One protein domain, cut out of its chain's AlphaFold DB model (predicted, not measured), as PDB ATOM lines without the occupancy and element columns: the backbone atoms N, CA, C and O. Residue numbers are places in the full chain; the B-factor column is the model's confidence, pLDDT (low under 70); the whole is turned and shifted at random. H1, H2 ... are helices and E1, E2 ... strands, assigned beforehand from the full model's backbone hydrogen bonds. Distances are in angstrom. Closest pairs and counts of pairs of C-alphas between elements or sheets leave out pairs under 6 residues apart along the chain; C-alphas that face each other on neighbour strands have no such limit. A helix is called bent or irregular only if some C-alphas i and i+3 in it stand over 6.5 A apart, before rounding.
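What this domain is: This is residues 283 to 396 of the 705 residues of an uncharacterized protein of Candidatus Woesearchaeota archaeon (UniProt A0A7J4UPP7). One nine-stranded sheet folds back on itself into two leaves, curled like part of a barrel, with E7, E5, E4 and E3 facing E2, E6, E8 and E9 and the bent strand E1 as the hinge. The roll is not closed, for its edges E7 and E9 stay apart, and one short helix, H1, packs on the sheet at E4 and E3. The printed part has 114 residues, mostly strand, with one named helix and nine named strands running E1, E2, E3, H1, E4, E5, E6, E7, E8, E9. The mixed sheet has the order E7, E5, E4, E3, E1, E2, E6, E8, E9; the whole is compact, with a radius of gyration of the C-alphas of 13.1 A and spans of 34 by 30 by 23 A.

How they stand to each other: E1, residues 283 to 294, bends by 138 degrees at residue 288. Its residues 290 to 293 pair with E2, residues 299 to 303, in an antiparallel hairpin, with N 290 and O 302 2.9 A apart. Its residues 283 to 287 pair antiparallel with E3, residues 309 to 313, where N 286 and O 310 are 2.8 A apart. H1, residues 317 to 323, is on the sheet at a height of 8.7 A; none of its 3 O i to N i+4 pairs is within hydrogen-bond range, against 2 of 4 O i to N i+3 pairs. E4, residues 330 to 335, is parallel to E3, with N 331 and O 311 2.8 A apart; E3, H1 and E4 form a strand-helix-strand unit, two parallel neighbour strands with a helix between, and its crossover is right-handed. The closest C-alphas of H1 and E4 are those of Thr 317 and Ser 334, 6.2 A apart. E5, residues 340 to 347, forms a hairpin with E4, with N 332 and O 345 2.9 A apart. E6, residues 354 to 359, is antiparallel to E2, with N 301 and O 356 2.8 A apart. E7, residues 362 to 369, bends by 51 degrees at residue 365 and is parallel to E5, with N 367 and O 344 2.8 A apart. E8, residues 374 to 380, is parallel to E6, with N 357 and O 376 2.8 A apart, and forms a hairpin with E9, residues 386 to 393, with N 377 and O 390 2.8 A apart. Between the leaves, the closest C-alphas of E7 and E8 are those of Val 368 and Val 375, 7.7 A apart.

Where its parts are: E1 begins at C-alpha 283, (-4.034, 20.271, -20.789), and E9 ends at C-alpha 393, (-26.738, 29.953, -29.735). From first to last C-alpha, E5 measures 20.9 A, E9 19.9 A, E7 19.7 A and E8 19.5 A.

The domain as a whole: The two C-alphas farthest apart, those of Val 326 and Asn 383, are 37.6 A apart. The printed part has no cut and no long link. The mean pLDDT of the printed part is 88.8, and residues 316 to 321 and residue 336 are under 70.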
ATOM      1  N   ASN A 283      -2.812  20.895 -20.320       88.31
ATOM      2  CA  ASN A 283      -4.034  20.271 -20.789       88.31
ATOM      3  C   ASN A 283      -4.855  19.815 -19.587       88.31
ATOM      4  O   ASN A 283      -4.330  19.151 -18.695       88.31
ATOM      5  N   LEU A 284      -6.134  20.160 -19.597       93.00
ATOM      6  CA  LEU A 284      -7.110  19.773 -18.590       93.00
ATOM      7  C   LEU A 284      -8.353  19.260 -19.310       93.00
ATOM      8  O   LEU A 284      -8.672  19.715 -20.407       93.00
ATOM      9  N   ILE A 285      -9.077  18.341 -18.694       95.00
ATOM     10  CA  ILE A 285     -10.455  18.041 -19.081       95.00
ATOM     11  C   ILE A 285     -11.341  18.617 -17.984       95.00
ATOM     12  O   ILE A 285     -11.095  18.389 -16.805       95.00
ATOM     13  N   LEU A 286     -12.320  19.421 -18.373       95.88
ATOM     14  CA  LEU A 286     -13.266  20.073 -17.476       95.88
ATOM     15  C   LEU A 286     -14.539  19.230 -17.480       95.88
ATOM     16  O   LEU A 286     -15.075  18.980 -18.559       95.88
ATOM     17  N   GLU A 287     -14.984  18.765 -16.316       95.38
ATOM     18  CA  GLU A 287     -16.108  17.831 -16.204       95.38
ATOM     19  C   GLU A 287     -17.295  18.466 -15.472       95.38
ATOM     20  O   GLU A 287     -17.141  19.054 -14.397       95.38
ATOM     21  N   GLY A 288     -18.490  18.334 -16.055       93.38
ATOM     22  CA  GLY A 288     -19.716  18.895 -15.496       93.38
ATOM     23  C   GLY A 288     -19.665  20.420 -15.382       93.38
ATOM     24  O   GLY A 288     -19.199  21.136 -16.271       93.38
ATOM     25  N   ARG A 289     -20.169  20.963 -14.273       94.88
ATOM     26  CA  ARG A 289     -20.150  22.411 -14.053       94.88
ATOM     27  C   ARG A 289     -18.793  22.866 -13.525       94.88
ATOM     28  O   ARG A 289     -18.396  22.467 -12.434       94.88
ATOM     29  N   VAL A 290     -18.146  23.779 -14.246       96.38
ATOM     30  CA  VAL A 290     -16.819  24.295 -13.889       96.38
ATOM     31  C   VAL A 290     -16.778  25.818 -13.969       96.38
ATOM     32  O   VAL A 290     -17.212  26.408 -14.954       96.38
ATOM     33  N   HIS A 291     -16.221  26.450 -12.938       96.69
ATOM     34  CA  HIS A 291     -15.731  27.824 -12.971       96.69
ATOM     35  C   HIS A 291     -14.206  27.786 -12.887       96.69
ATOM     36  O   HIS A 291     -13.662  27.326 -11.885       96.69
ATOM     37  N   LEU A 292     -13.531  28.241 -13.939       95.25
ATOM     38  CA  LEU A 292     -12.076  28.256 -14.051       95.25
ATOM     39  C   LEU A 292     -11.595  29.694 -14.238       95.25
ATOM     40  O   LEU A 292     -11.857  30.308 -15.274       95.25
ATOM     41  N   GLU A 293     -10.837  30.202 -13.275       93.69
ATOM     42  CA  GLU A 293     -10.072  31.440 -13.404       93.69
ATOM     43  C   GLU A 293      -8.591  31.107 -13.605       93.69
ATOM     44  O   GLU A 293      -8.015  30.277 -12.909       93.69
ATOM     45  N   THR A 294      -7.981  31.741 -14.603       88.12
ATOM     46  CA  THR A 294      -6.556  31.592 -14.939       88.12
ATOM     47  C   THR A 294      -5.793  32.858 -14.554       88.12
ATOM     48  O   THR A 294      -6.363  33.950 -14.619       88.12
ATOM     49  N   ASP A 295      -4.484  32.759 -14.326       80.56
ATOM     50  CA  ASP A 295      -3.594  33.917 -14.096       80.56
ATOM     51  C   ASP A 295      -3.701  35.045 -15.117       80.56
ATOM     52  O   ASP A 295      -3.525  36.224 -14.799       80.56
ATOM     53  N   SER A 296      -4.040  34.705 -16.363       75.56
ATOM     54  CA  SER A 296      -4.244  35.705 -17.411       75.56
ATOM     55  C   SER A 296      -5.472  36.600 -17.175       75.56
ATOM     56  O   SER A 296      -5.759  37.506 -17.962       75.56
ATOM     57  N   GLY A 297      -6.236  36.345 -16.109       81.44
ATOM     58  CA  GLY A 297      -7.531  36.952 -15.835       81.44
ATOM     59  C   GLY A 297      -8.601  36.510 -16.832       81.44
ATOM     60  O   GLY A 297      -9.585  37.226 -17.031       81.44
ATOM     61  N   ALA A 298      -8.371  35.389 -17.525       88.94
ATOM     62  CA  ALA A 298      -9.399  34.706 -18.290       88.94
ATOM     63  C   ALA A 298     -10.225  33.830 -17.348       88.94
ATOM     64  O   ALA A 298      -9.664  33.029 -16.604       88.94
ATOM     65  N   VAL A 299     -11.540  34.007 -17.423       94.56
ATOM     66  CA  VAL A 299     -12.546  33.318 -16.621       94.56
ATOM     67  C   VAL A 299     -13.432  32.518 -17.562       94.56
ATOM     68  O   VAL A 299     -13.954  33.067 -18.537       94.56
ATOM     69  N   PHE A 300     -13.594  31.234 -17.272       95.81
ATOM     70  CA  PHE A 300     -14.473  30.318 -17.979       95.81
ATOM     71  C   PHE A 300     -15.551  29.826 -17.020       95.81
ATOM     72  O   PHE A 300     -15.248  29.266 -15.973       95.81
ATOM     73  N   ASP A 301     -16.803  30.006 -17.410       96.75
ATOM     74  CA  ASP A 301     -17.973  29.428 -16.764       96.75
ATOM     75  C   ASP A 301     -18.567  28.403 -17.723       96.75
ATOM     76  O   ASP A 301     -19.101  28.758 -18.778       96.75
ATOM     77  N   ILE A 302     -18.460  27.132 -17.364       95.62
ATOM     78  CA  ILE A 302     -18.903  26.016 -18.184       95.62
ATOM     79  C   ILE A 302     -20.024  25.284 -17.461       95.62
ATOM     80  O   ILE A 302     -19.915  24.934 -16.285       95.62
ATOM     81  N   VAL A 303     -21.129  25.078 -18.169       94.69
ATOM     82  CA  VAL A 303     -22.310  24.379 -17.673       94.69
ATOM     83  C   VAL A 303     -22.674  23.292 -18.671       94.69
ATOM     84  O   VAL A 303     -22.974  23.595 -19.822       94.69
ATOM     85  N   MET A 304     -22.653  22.047 -18.214       94.00
ATOM     86  CA  MET A 304     -23.033  20.849 -18.963       94.00
ATOM     87  C   MET A 304     -23.605  19.810 -17.992       94.00
ATOM     88  O   MET A 304     -23.627  20.065 -16.780       94.00
ATOM     89  N   ASP A 305     -24.081  18.682 -18.516       90.81
ATOM     90  CA  ASP A 305     -24.578  17.583 -17.692       90.81
ATOM     91  C   ASP A 305     -23.452  16.967 -16.846       90.81
ATOM     92  O   ASP A 305     -22.263  17.044 -17.169       90.81
ATOM     93  N   ASP A 306     -23.828  16.358 -15.722       81.44
ATOM     94  CA  ASP A 306     -22.870  15.665 -14.866       81.44
ATOM     95  C   ASP A 306     -22.218  14.528 -15.678       81.44
ATOM     96  O   ASP A 306     -22.922  13.703 -16.267       81.44
ATOM     97  N   ASN A 307     -20.884  14.452 -15.661       85.81
ATOM     98  CA  ASN A 307     -20.022  13.545 -16.445       85.81
ATOM     99  C   ASN A 307     -19.761  13.931 -17.912       85.81
ATOM    100  O   ASN A 307     -18.974  13.245 -18.568       85.81
ATOM    101  N   ASP A 308     -20.361  15.002 -18.435       93.38
ATOM    102  CA  ASP A 308     -19.918  15.539 -19.720       93.38
ATOM    103  C   ASP A 308     -18.554  16.213 -19.571       93.38
ATOM    104  O   ASP A 308     -18.185  16.687 -18.493       93.38
ATOM    105  N   GLN A 309     -17.798  16.253 -20.669       94.44
ATOM    106  CA  GLN A 309     -16.409  16.696 -20.670       94.44
ATOM    107  C   GLN A 309     -16.138  17.746 -21.749       94.44
ATOM    108  O   GLN A 309     -16.611  17.648 -22.883       94.44
ATOM    109  N   VAL A 310     -15.313  18.733 -21.399       95.62
ATOM    110  CA  VAL A 310     -14.739  19.715 -22.325       95.62
ATOM    111  C   VAL A 310     -13.220  19.697 -22.201       95.62
ATOM    112  O   VAL A 310     -12.657  19.942 -21.134       95.62
ATOM    113  N   PHE A 311     -12.534  19.454 -23.314       94.81
ATOM    114  CA  PHE A 311     -11.075  19.458 -23.384       94.81
ATOM    115  C   PHE A 311     -10.560  20.899 -23.396       94.81
ATOM    116  O   PHE A 311     -10.829  21.655 -24.324       94.81
ATOM    117  N   TYR A 312      -9.791  21.289 -22.389       94.06
ATOM    118  CA  TYR A 312      -9.198  22.616 -22.257       94.06
ATOM    119  C   TYR A 312      -7.682  22.571 -22.446       94.06
ATOM    120  O   TYR A 312      -6.981  21.766 -21.832       94.06
ATOM    121  N   THR A 313      -7.142  23.468 -23.269       89.88
ATOM    122  CA  THR A 313      -5.691  23.576 -23.449       89.88
ATOM    123  C   THR A 313      -5.210  25.007 -23.607       89.88
ATOM    124  O   THR A 313      -5.789  25.812 -24.337       89.88
ATOM    125  N   GLU A 314      -4.075  25.301 -22.975       85.88
ATOM    126  CA  GLU A 314      -3.332  26.550 -23.165       85.88
ATOM    127  C   GLU A 314      -2.074  26.386 -24.030       85.88
ATOM    128  O   GLU A 314      -1.161  27.222 -24.003       85.88
ATOM    129  N   HIS A 315      -1.966  25.279 -24.768       77.56
ATOM    130  CA  HIS A 315      -0.823  25.049 -25.645       77.56
ATOM    131  C   HIS A 315      -0.779  25.999 -26.832       77.56
ATOM    132  O   HIS A 315      -1.828  26.402 -27.331       77.56
ATOM    133  N   PRO A 316       0.421  26.293 -27.372       65.88
ATOM    134  CA  PRO A 316       0.540  26.911 -28.683       65.88
ATOM    135  C   PRO A 316      -0.278  26.140 -29.722       65.88
ATOM    136  O   PRO A 316      -0.374  24.912 -29.675       65.88
ATOM    137  N   THR A 317      -0.813  26.863 -30.704       62.28
ATOM    138  CA  THR A 317      -1.835  26.378 -31.645       62.28
ATOM    139  C   THR A 317      -1.499  25.038 -32.310       62.28
ATOM    140  O   THR A 317      -2.393  24.240 -32.553       62.28
ATOM    141  N   ARG A 318      -0.213  24.764 -32.578       60.78
ATOM    142  CA  ARG A 318       0.245  23.517 -33.221       60.78
ATOM    143  C   ARG A 318       0.170  22.278 -32.322       60.78
ATOM    144  O   ARG A 318       0.066  21.181 -32.849       60.78
ATOM    145  N   ASN A 319       0.237  22.446 -31.002       63.03
ATOM    146  CA  ASN A 319       0.237  21.342 -30.034       63.03
ATOM    147  C   ASN A 319      -1.155  21.099 -29.429       63.03
ATOM    148  O   ASN A 319      -1.458  19.978 -29.033       63.03
ATOM    149  N   ALA A 320      -2.017  22.123 -29.395       64.62
ATOM    150  CA  ALA A 320      -3.413  21.995 -28.956       64.62
ATOM    151  C   ALA A 320      -4.173  20.911 -29.753       64.62
ATOM    152  O   ALA A 320      -4.932  20.122 -29.198       64.62
ATOM    153  N   ALA A 321      -3.858  20.833 -31.044       63.78
ATOM    154  CA  ALA A 321      -4.248  19.823 -32.020       63.78
ATOM    155  C   ALA A 321      -4.287  18.370 -31.528       63.78
ATOM    156  O   ALA A 321      -5.248  17.647 -31.760       63.78
ATOM    157  N   SER A 322      -3.207  17.915 -30.889       75.12
ATOM    158  CA  SER A 322      -3.085  16.517 -30.468       75.12
ATOM    159  C   SER A 322      -3.911  16.199 -29.233       75.12
ATOM    160  O   SER A 322      -4.130  15.027 -28.948       75.12
ATOM    161  N   PHE A 323      -4.303  17.230 -28.484       84.38
ATOM    162  CA  PHE A 323      -5.055  17.064 -27.255       84.38
ATOM    163  C   PHE A 323      -6.561  17.099 -27.495       84.38
ATOM    164  O   PHE A 323      -7.259  16.290 -26.904       84.38
ATOM    165  N   CYS A 324      -7.048  17.988 -28.365       86.19
ATOM    166  CA  CYS A 324      -8.474  18.101 -28.657       86.19
ATOM    167  C   CYS A 324      -8.933  17.009 -29.631       86.19
ATOM    168  O   CYS A 324      -8.575  17.071 -30.813       86.19
ATOM    169  N   PRO A 325      -9.715  16.014 -29.177       83.56
ATOM    170  CA  PRO A 325     -10.179  14.957 -30.056       83.56
ATOM    171  C   PRO A 325     -11.212  15.487 -31.056       83.56
ATOM    172  O   PRO A 325     -11.892  16.489 -30.835       83.56
ATOM    173  N   VAL A 326     -11.327  14.802 -32.191       81.56
ATOM    174  CA  VAL A 326     -12.295  15.159 -33.234       81.56
ATOM    175  C   VAL A 326     -13.712  14.874 -32.733       81.56
ATOM    176  O   VAL A 326     -13.959  13.789 -32.216       81.56
ATOM    177  N   ASN A 327     -14.633  15.814 -32.962       84.19
ATOM    178  CA  ASN A 327     -16.040  15.813 -32.529       84.19
ATOM    179  C   ASN A 327     -16.287  16.030 -31.027       84.19
ATOM    180  O   ASN A 327     -17.436  16.248 -30.650       84.19
ATOM    181  N   ASP A 328     -15.249  16.023 -30.191       90.06
ATOM    182  CA  ASP A 328     -15.389  16.331 -28.769       90.06
ATOM    183  C   ASP A 328     -15.325  17.841 -28.529       90.06
ATOM    184  O   ASP A 328     -14.642  18.584 -29.251       90.06
ATOM    185  N   ALA A 329     -16.044  18.293 -27.501       94.31
ATOM    186  CA  ALA A 329     -16.073  19.692 -27.112       94.31
ATOM    187  C   ALA A 329     -14.688  20.130 -26.621       94.31
ATOM    188  O   ALA A 329     -14.114  19.532 -25.710       94.31
ATOM    189  N   CYS A 330     -14.134  21.179 -27.223       93.94
ATOM    190  CA  CYS A 330     -12.787  21.648 -26.912       93.94
ATOM    191  C   CYS A 330     -12.705  23.175 -26.838       93.94
ATOM    192  O   CYS A 330     -13.301  23.902 -27.636       93.94
ATOM    193  N   ILE A 331     -11.906  23.655 -25.887       94.50
ATOM    194  CA  ILE A 331     -11.532  25.049 -25.696       94.50
ATOM    195  C   ILE A 331     -10.016  25.172 -25.860       94.50
ATOM    196  O   ILE A 331      -9.233  24.688 -25.038       94.50
ATOM    197  N   VAL A 332      -9.590  25.876 -26.906       91.81
ATOM    198  CA  VAL A 332      -8.181  26.216 -27.134       91.81
ATOM    199  C   VAL A 332      -7.954  27.661 -26.720       91.81
ATOM    200  O   VAL A 332      -8.405  28.569 -27.407       91.81
ATOM    201  N   ASN A 333      -7.223  27.881 -25.631       91.12
ATOM    202  CA  ASN A 333      -6.875  29.199 -25.108       91.12
ATOM    203  C   ASN A 333      -5.361  29.446 -25.232       91.12
ATOM    204  O   ASN A 333      -4.623  29.433 -24.248       91.12
ATOM    205  N   SER A 334      -4.865  29.655 -26.449       84.56
ATOM    206  CA  SER A 334      -3.425  29.726 -26.737       84.56
ATOM    207  C   SER A 334      -2.900  31.163 -26.821       84.56
ATOM    208  O   SER A 334      -3.539  32.028 -27.423       84.56
ATOM    209  N   GLY A 335      -1.718  31.432 -26.261       75.12
ATOM    210  CA  GLY A 335      -1.107  32.763 -26.314       75.12
ATOM    211  C   GLY A 335       0.266  32.859 -25.657       75.12
ATOM    212  O   GLY A 335       0.690  31.954 -24.938       75.12
ATOM    213  N   GLN A 336       0.961  33.969 -25.925       64.81
ATOM    214  CA  GLN A 336       2.337  34.207 -25.469       64.81
ATOM    215  C   GLN A 336       2.425  34.978 -24.144       64.81
ATOM    216  O   GLN A 336       3.465  34.915 -23.492       64.81
ATOM    217  N   ASN A 337       1.380  35.716 -23.749       72.50
ATOM    218  CA  ASN A 337       1.301  36.426 -22.466       72.50
ATOM    219  C   ASN A 337      -0.148  36.787 -22.087       72.50
ATOM    220  O   ASN A 337      -1.089  36.536 -22.836       72.50
ATOM    221  N   ASP A 338      -0.312  37.409 -20.920       76.62
ATOM    222  CA  ASP A 338      -1.623  37.715 -20.338       76.62
ATOM    223  C   ASP A 338      -2.328  38.909 -20.985       76.62
ATOM    224  O   ASP A 338      -3.551  38.997 -20.962       76.62
ATOM    225  N   ASP A 339      -1.595  39.832 -21.610       80.00
ATOM    226  CA  ASP A 339      -2.194  40.983 -22.297       80.00
ATOM    227  C   ASP A 339      -2.649  40.638 -23.724       80.00
ATOM    228  O   ASP A 339      -3.546  41.291 -24.268       80.00
ATOM    229  N   TYR A 340      -1.989  39.664 -24.354       81.56
ATOM    230  CA  TYR A 340      -2.141  39.303 -25.756       81.56
ATOM    231  C   TYR A 340      -2.044  37.787 -25.948       81.56
ATOM    232  O   TYR A 340      -1.028  37.157 -25.639       81.56
ATOM    233  N   ARG A 341      -3.089  37.221 -26.545       83.12
ATOM    234  CA  ARG A 341      -3.214  35.802 -26.856       83.12
ATOM    235  C   ARG A 341      -3.505  35.611 -28.340       83.12
ATOM    236  O   ARG A 341      -4.156  36.438 -28.972       83.12
ATOM    237  N   ASP A 342      -2.994  34.523 -28.900       80.44
ATOM    238  CA  ASP A 342      -3.036  34.279 -30.343       80.44
ATOM    239  C   ASP A 342      -4.418  33.765 -30.772       80.44
ATOM    240  O   ASP A 342      -4.969  34.188 -31.790       80.44
ATOM    241  N   ARG A 343      -5.007  32.854 -29.985       87.00
ATOM    242  CA  ARG A 343      -6.260  32.184 -30.349       87.00
ATOM    243  C   ARG A 343      -7.064  31.762 -29.132       87.00
ATOM    244  O   ARG A 343      -6.526  31.107 -28.241       87.00
ATOM    245  N   LEU A 344      -8.353  32.075 -29.176       93.00
ATOM    246  CA  LEU A 344      -9.407  31.450 -28.390       93.00
ATOM    247  C   LEU A 344     -10.331  30.702 -29.349       93.00
ATOM    248  O   LEU A 344     -10.937  31.337 -30.204       93.00
ATOM    249  N   ALA A 345     -10.450  29.387 -29.233       92.94
ATOM    250  CA  ALA A 345     -11.367  28.613 -30.064       92.94
ATOM    251  C   ALA A 345     -12.284  27.743 -29.211       92.94
ATOM    252  O   ALA A 345     -11.811  27.084 -28.290       92.94
ATOM    253  N   PHE A 346     -13.566  27.732 -29.560       94.75
ATOM    254  CA  PHE A 346     -14.598  26.849 -29.031       94.75
ATOM    255  C   PHE A 346     -14.997  25.893 -30.154       94.75
ATOM    256  O   PHE A 346     -15.515  26.331 -31.181       94.75
ATOM    257  N   LEU A 347     -14.701  24.609 -29.995       92.25
ATOM    258  CA  LEU A 347     -14.886  23.578 -31.014       92.25
ATOM    259  C   LEU A 347     -15.929  22.574 -30.527       92.25
ATOM    260  O   LEU A 347     -15.849  22.159 -29.372       92.25
ATOM    261  N   ASN A 348     -16.860  22.169 -31.393       91.88
ATOM    262  CA  ASN A 348     -17.834  21.095 -31.144       91.88
ATOM    263  C   ASN A 348     -18.607  21.239 -29.819       91.88
ATOM    264  O   ASN A 348     -18.802  20.262 -29.096       91.88
ATOM    265  N   ILE A 349     -19.011  22.458 -29.451       93.69
ATOM    266  CA  ILE A 349     -19.795  22.677 -28.226       93.69
ATOM    267  C   ILE A 349     -21.182  22.051 -28.415       93.69
ATOM    268  O   ILE A 349     -21.897  22.429 -29.346       93.69
ATOM    269  N   GLN A 350     -21.560  21.106 -27.553       92.06
ATOM    270  CA  GLN A 350     -22.770  20.283 -27.691       92.06
ATOM    271  C   GLN A 350     -24.050  21.028 -27.277       92.06
ATOM    272  O   GLN A 350     -23.991  22.091 -26.668       92.06
ATOM    273  N   GLN A 351     -25.223  20.501 -27.641       89.50
ATOM    274  CA  GLN A 351     -26.508  21.219 -27.579       89.50
ATOM    275  C   GLN A 351     -26.930  21.723 -26.187       89.50
ATOM    276  O   GLN A 351     -27.551  22.779 -26.059       89.50
ATOM    277  N   ASP A 352     -26.602  20.965 -25.158       89.44
ATOM    278  CA  ASP A 352     -26.834  21.209 -23.734       89.44
ATOM    279  C   ASP A 352     -25.692  21.975 -23.052       89.44
ATOM    280  O   ASP A 352     -25.864  22.490 -21.945       89.44
ATOM    281  N   GLN A 353     -24.560  22.136 -23.733       94.00
ATOM    282  CA  GLN A 353     -23.393  22.811 -23.192       94.00
ATOM    283  C   GLN A 353     -23.506  24.330 -23.329       94.00
ATOM    284  O   GLN A 353     -23.856  24.891 -24.377       94.00
ATOM    285  N   GLN A 354     -23.154  25.021 -22.250       96.06
ATOM    286  CA  GLN A 354     -23.034  26.471 -22.207       96.06
ATOM    287  C   GLN A 354     -21.632  26.841 -21.754       96.06
ATOM    288  O   GLN A 354     -21.218  26.513 -20.645       96.06
ATOM    289  N   VAL A 355     -20.919  27.570 -22.604       96.81
ATOM    290  CA  VAL A 355     -19.586  28.088 -22.312       96.81
ATOM    291  C   VAL A 355     -19.650  29.605 -22.309       96.81
ATOM    292  O   VAL A 355     -19.886  30.245 -23.335       96.81
ATOM    293  N   SER A 356     -19.432  30.203 -21.148       96.94
ATOM    294  CA  SER A 356     -19.209  31.636 -21.010       96.94
ATOM    295  C   SER A 356     -17.740  31.895 -20.727       96.94
ATOM    296  O   SER A 356     -17.104  31.210 -19.938       96.94
ATOM    297  N   PHE A 357     -17.196  32.894 -21.396       97.44
ATOM    298  CA  PHE A 357     -15.810  33.295 -21.294       97.44
ATOM    299  C   PHE A 357     -15.741  34.795 -21.057       97.44
ATOM    300  O   PHE A 357     -16.408  35.562 -21.757       97.44
ATOM    301  N   ALA A 358     -14.896  35.230 -20.131       96.50
ATOM    302  CA  ALA A 358     -14.621  36.635 -19.891       96.50
ATOM    303  C   ALA A 358     -13.120  36.877 -19.748       96.50
ATOM    304  O   ALA A 358     -12.431  36.150 -19.042       96.50
ATOM    305  N   SER A 359     -12.589  37.912 -20.405       94.44
ATOM    306  CA  SER A 359     -11.167  38.238 -20.265       94.44
ATOM    307  C   SER A 359     -10.835  39.694 -20.574       94.44
ATOM    308  O   SER A 359     -11.493  40.379 -21.369       94.44
ATOM    309  N   LYS A 360      -9.769  40.166 -19.923       91.75
ATOM    310  CA  LYS A 360      -9.126  41.463 -20.175       91.75
ATOM    311  C   LYS A 360      -8.099  41.387 -21.313       91.75
ATOM    312  O   LYS A 360      -7.761  42.431 -21.872       91.75
ATOM    313  N   SER A 361      -7.623  40.188 -21.645       89.44
ATOM    314  CA  SER A 361      -6.624  39.931 -22.681       89.44
ATOM    315  C   SER A 361      -7.188  40.203 -24.068       89.44
ATOM    316  O   SER A 361      -8.364  39.944 -24.335       89.44
ATOM    317  N   PHE A 362      -6.337  40.696 -24.964       88.38
ATOM    318  CA  PHE A 362      -6.645  40.765 -26.386       88.38
ATOM    319  C   PHE A 362      -6.375  39.424 -27.060       88.38
ATOM    320  O   PHE A 362      -5.277  38.896 -26.930       88.38
ATOM    321  N   TYR A 363      -7.345  38.916 -27.811       88.81
ATOM    322  CA  TYR A 363      -7.202  37.719 -28.633       88.81
ATOM    323  C   TYR A 363      -7.082  38.117 -30.098       88.81
ATOM    324  O   TYR A 363      -7.949  38.827 -30.602       88.81
ATOM    325  N   ASP A 364      -6.045  37.676 -30.807       84.88
ATOM    326  CA  ASP A 364      -5.966  37.948 -32.248       84.88
ATOM    327  C   ASP A 364      -7.138  37.284 -32.978       84.88
ATOM    328  O   ASP A 364      -7.840  37.931 -33.756       84.88
ATOM    329  N   THR A 365      -7.432  36.036 -32.606       88.31
ATOM    330  CA  THR A 365      -8.534  35.244 -33.158       88.31
ATOM    331  C   THR A 365      -9.449  34.695 -32.062       88.31
ATOM    332  O   THR A 365      -8.983  34.136 -31.066       88.31
ATOM    333  N   VAL A 366     -10.762  34.869 -32.236       93.94
ATOM    334  CA  VAL A 366     -11.806  34.196 -31.453       93.94
ATOM    335  C   VAL A 366     -12.669  33.386 -32.413       93.94
ATOM    336  O   VAL A 366     -13.262  33.941 -33.332       93.94
ATOM    337  N   GLU A 367     -12.743  32.079 -32.214       93.81
ATOM    338  CA  GLU A 367     -13.366  31.150 -33.154       93.81
ATOM    339  C   GLU A 367     -14.414  30.301 -32.442       93.81
ATOM    340  O   GLU A 367     -14.184  29.805 -31.344       93.81
ATOM    341  N   VAL A 368     -15.556  30.103 -33.085       94.00
ATOM    342  CA  VAL A 368     -16.573  29.135 -32.682       94.00
ATOM    343  C   VAL A 368     -16.836  28.250 -33.891       94.00
ATOM    344  O   VAL A 368     -17.282  28.745 -34.924       94.00
ATOM    345  N   ILE A 369     -16.517  26.966 -33.787       90.38
ATOM    346  CA  ILE A 369     -16.598  25.989 -34.875       90.38
ATOM    347  C   ILE A 369     -17.504  24.847 -34.419       90.38
ATOM    348  O   ILE A 369     -17.358  24.362 -33.298       90.38
ATOM    349  N   ASP A 370     -18.446  24.455 -35.277       85.50
ATOM    350  CA  ASP A 370     -19.372  23.335 -35.058       85.50
ATOM    351  C   ASP A 370     -20.150  23.447 -33.734       85.50
ATOM    352  O   ASP A 370     -20.271  22.516 -32.944       85.50
ATOM    353  N   ASN A 371     -20.661  24.649 -33.450       86.38
ATOM    354  CA  ASN A 371     -21.382  24.923 -32.210       86.38
ATOM    355  C   ASN A 371     -22.859  24.524 -32.288       86.38
ATOM    356  O   ASN A 371     -23.670  25.216 -32.918       86.38
ATOM    357  N   HIS A 372     -23.210  23.497 -31.523       89.50
ATOM    358  CA  HIS A 372     -24.570  23.049 -31.242       89.50
ATOM    359  C   HIS A 372     -25.131  23.623 -29.927       89.50
ATOM    360  O   HIS A 372     -26.350  23.663 -29.770       89.50
ATOM    361  N   GLY A 373     -24.278  24.141 -29.039       92.44
ATOM    362  CA  GLY A 373     -24.659  24.737 -27.755       92.44
ATOM    363  C   GLY A 373     -24.720  26.262 -27.721       92.44
ATOM    364  O   GLY A 373     -25.069  26.937 -28.702       92.44
ATOM    365  N   THR A 374     -24.380  26.812 -26.552       95.94
ATOM    366  CA  THR A 374     -24.301  28.257 -26.297       95.94
ATOM    367  C   THR A 374     -22.873  28.679 -25.976       95.94
ATOM    368  O   THR A 374     -22.291  28.213 -25.002       95.94
ATOM    369  N   VAL A 375     -22.337  29.636 -26.733       97.12
ATOM    370  CA  VAL A 375     -21.039  30.263 -26.453       97.12
ATOM    371  C   VAL A 375     -21.224  31.760 -26.240       97.12
ATOM    372  O   VAL A 375     -21.842  32.448 -27.055       97.12
ATOM    373  N   SER A 376     -20.674  32.287 -25.148       97.25
ATOM    374  CA  SER A 376     -20.688  33.714 -24.834       97.25
ATOM    375  C   SER A 376     -19.284  34.223 -24.532       97.25
ATOM    376  O   SER A 376     -18.690  33.862 -23.527       97.25
ATOM    377  N   TYR A 377     -18.786  35.137 -25.353       96.81
ATOM    378  CA  TYR A 377     -17.508  35.815 -25.181       96.81
ATOM    379  C   TYR A 377     -17.724  37.235 -24.633       96.81
ATOM    380  O   TYR A 377     -18.422  38.053 -25.239       96.81
ATOM    381  N   GLN A 378     -17.114  37.548 -23.493       97.00
ATOM    382  CA  GLN A 378     -17.154  38.854 -22.843       97.00
ATOM    383  C   GLN A 378     -15.768  39.500 -22.833       97.00
ATOM    384  O   GLN A 378     -14.808  38.994 -22.256       97.00
ATOM    385  N   SER A 379     -15.682  40.686 -23.427       95.44
ATOM    386  CA  SER A 379     -14.486  41.516 -23.351       95.44
ATOM    387  C   SER A 379     -14.575  42.433 -22.137       95.44
ATOM    388  O   SER A 379     -15.542  43.185 -21.984       95.44
ATOM    389  N   LEU A 380     -13.550  42.396 -21.289       94.94
ATOM    390  CA  LEU A 380     -13.449  43.206 -20.079       94.94
ATOM    391  C   LEU A 380     -12.435  44.341 -20.249       94.94
ATOM    392  O   LEU A 380     -11.399  44.211 -20.900       94.94
ATOM    393  N   SER A 381     -12.703  45.476 -19.616       92.12
ATOM    394  CA  SER A 381     -11.722  46.543 -19.440       92.12
ATOM    395  C   SER A 381     -10.698  46.181 -18.364       92.12
ATOM    396  O   SER A 381     -10.891  45.271 -17.561       92.12
ATOM    397  N   ARG A 382      -9.624  46.976 -18.263       87.75
ATOM    398  CA  ARG A 382      -8.593  46.801 -17.223       87.75
ATOM    399  C   ARG A 382      -9.151  46.798 -15.793       87.75
ATOM    400  O   ARG A 382      -8.632  46.084 -14.947       87.75
ATOM    401  N   ASN A 383     -10.218  47.559 -15.534       90.06
ATOM    402  CA  ASN A 383     -10.910  47.592 -14.241       90.06
ATOM    403  C   ASN A 383     -12.054  46.565 -14.115       90.06
ATOM    404  O   ASN A 383     -12.886  46.711 -13.227       90.06
ATOM    405  N   GLY A 384     -12.134  45.567 -15.003       89.94
ATOM    406  CA  GLY A 384     -13.107  44.470 -14.925       89.94
ATOM    407  C   GLY A 384     -14.519  44.804 -15.419       89.94
ATOM    408  O   GLY A 384     -15.428  43.998 -15.263       89.94
ATOM    409  N   LYS A 385     -14.741  45.973 -16.031       93.62
ATOM    410  CA  LYS A 385     -16.051  46.337 -16.586       93.62
ATOM    411  C   LYS A 385     -16.248  45.685 -17.956       93.62
ATOM    412  O   LYS A 385     -15.385  45.804 -18.822       93.62
ATOM    413  N   VAL A 386     -17.418  45.095 -18.187       95.38
ATOM    414  CA  VAL A 386     -17.797  44.556 -19.503       95.38
ATOM    415  C   VAL A 386     -17.832  45.675 -20.554       95.38
ATOM    416  O   VAL A 386     -18.553  46.666 -20.408       95.38
ATOM    417  N   ILE A 387     -17.036  45.516 -21.612       94.44
ATOM    418  CA  ILE A 387     -16.968  46.396 -22.788       94.44
ATOM    419  C   ILE A 387     -17.974  45.938 -23.842       94.44
ATOM    420  O   ILE A 387     -18.738  46.743 -24.387       94.44
ATOM    421  N   SER A 388     -17.951  44.641 -24.135       95.31
ATOM    422  CA  SER A 388     -18.829  43.998 -25.097       95.31
ATOM    423  C   SER A 388     -19.071  42.543 -24.716       95.31
ATOM    424  O   SER A 388     -18.279  41.917 -24.013       95.31
ATOM    425  N   THR A 389     -20.193  42.022 -25.194       96.88
ATOM    426  CA  THR A 389     -20.565  40.613 -25.082       96.88
ATOM    427  C   THR A 389     -21.003  40.145 -26.453       96.88
ATOM    428  O   THR A 389     -21.807  40.827 -27.089       96.88
ATOM    429  N   ILE A 390     -20.485  39.008 -26.899       96.62
ATOM    430  CA  ILE A 390     -20.852  38.334 -28.140       96.62
ATOM    431  C   ILE A 390     -21.373  36.961 -27.738       96.62
ATOM    432  O   ILE A 390     -20.655  36.196 -27.109       96.62
ATOM    433  N   THR A 391     -22.620  36.665 -28.073       96.44
ATOM    434  CA  THR A 391     -23.292  35.415 -27.726       96.44
ATOM    435  C   THR A 391     -23.796  34.745 -28.992       96.44
ATOM    436  O   THR A 391     -24.420  35.386 -29.844       96.44
ATOM    437  N   HIS A 392     -23.557  33.446 -29.089       94.44
ATOM    438  CA  HIS A 392     -24.054  32.595 -30.149       94.44
ATOM    439  C   HIS A 392     -24.749  31.379 -29.552       94.44
ATOM    440  O   HIS A 392     -24.158  30.648 -28.762       94.44
ATOM    441  N   ASN A 393     -25.995  31.181 -29.966       92.06
ATOM    442  CA  ASN A 393     -26.738  29.953 -29.735       92.06
ATOM    443  C   ASN A 393     -26.820  29.218 -31.071       92.06
ATOM    444  O   ASN A 393     -26.940  29.862 -32.118       92.06
ATOM    445  N   ALA A 394     -26.797  27.890 -31.046       85.62
ATOM    446  CA  ALA A 394     -26.899  27.105 -32.267       85.62
ATOM    447  C   ALA A 394     -28.140  27.434 -33.103       85.62
ATOM    448  O   ALA A 394     -29.242  27.637 -32.589       85.62
ATOM    449  N   GLY A 395     -27.935  27.509 -34.418       78.81
ATOM    450  CA  GLY A 395     -28.973  27.866 -35.385       78.81
ATOM    451  C   GLY A 395     -29.422  29.333 -35.342       78.81
ATOM    452  O   GLY A 395     -30.268  29.728 -36.147       78.81
ATOM    453  N   GLU A 396     -28.876  30.165 -34.449       87.44
ATOM    454  CA  GLU A 396     -29.240  31.575 -34.331       87.44
ATOM    455  C   GLU A 396     -28.188  32.520 -34.934       87.44
ATOM    456  O   GLU A 396     -27.005  32.219 -35.094       87.44
TER     457      GLU A 396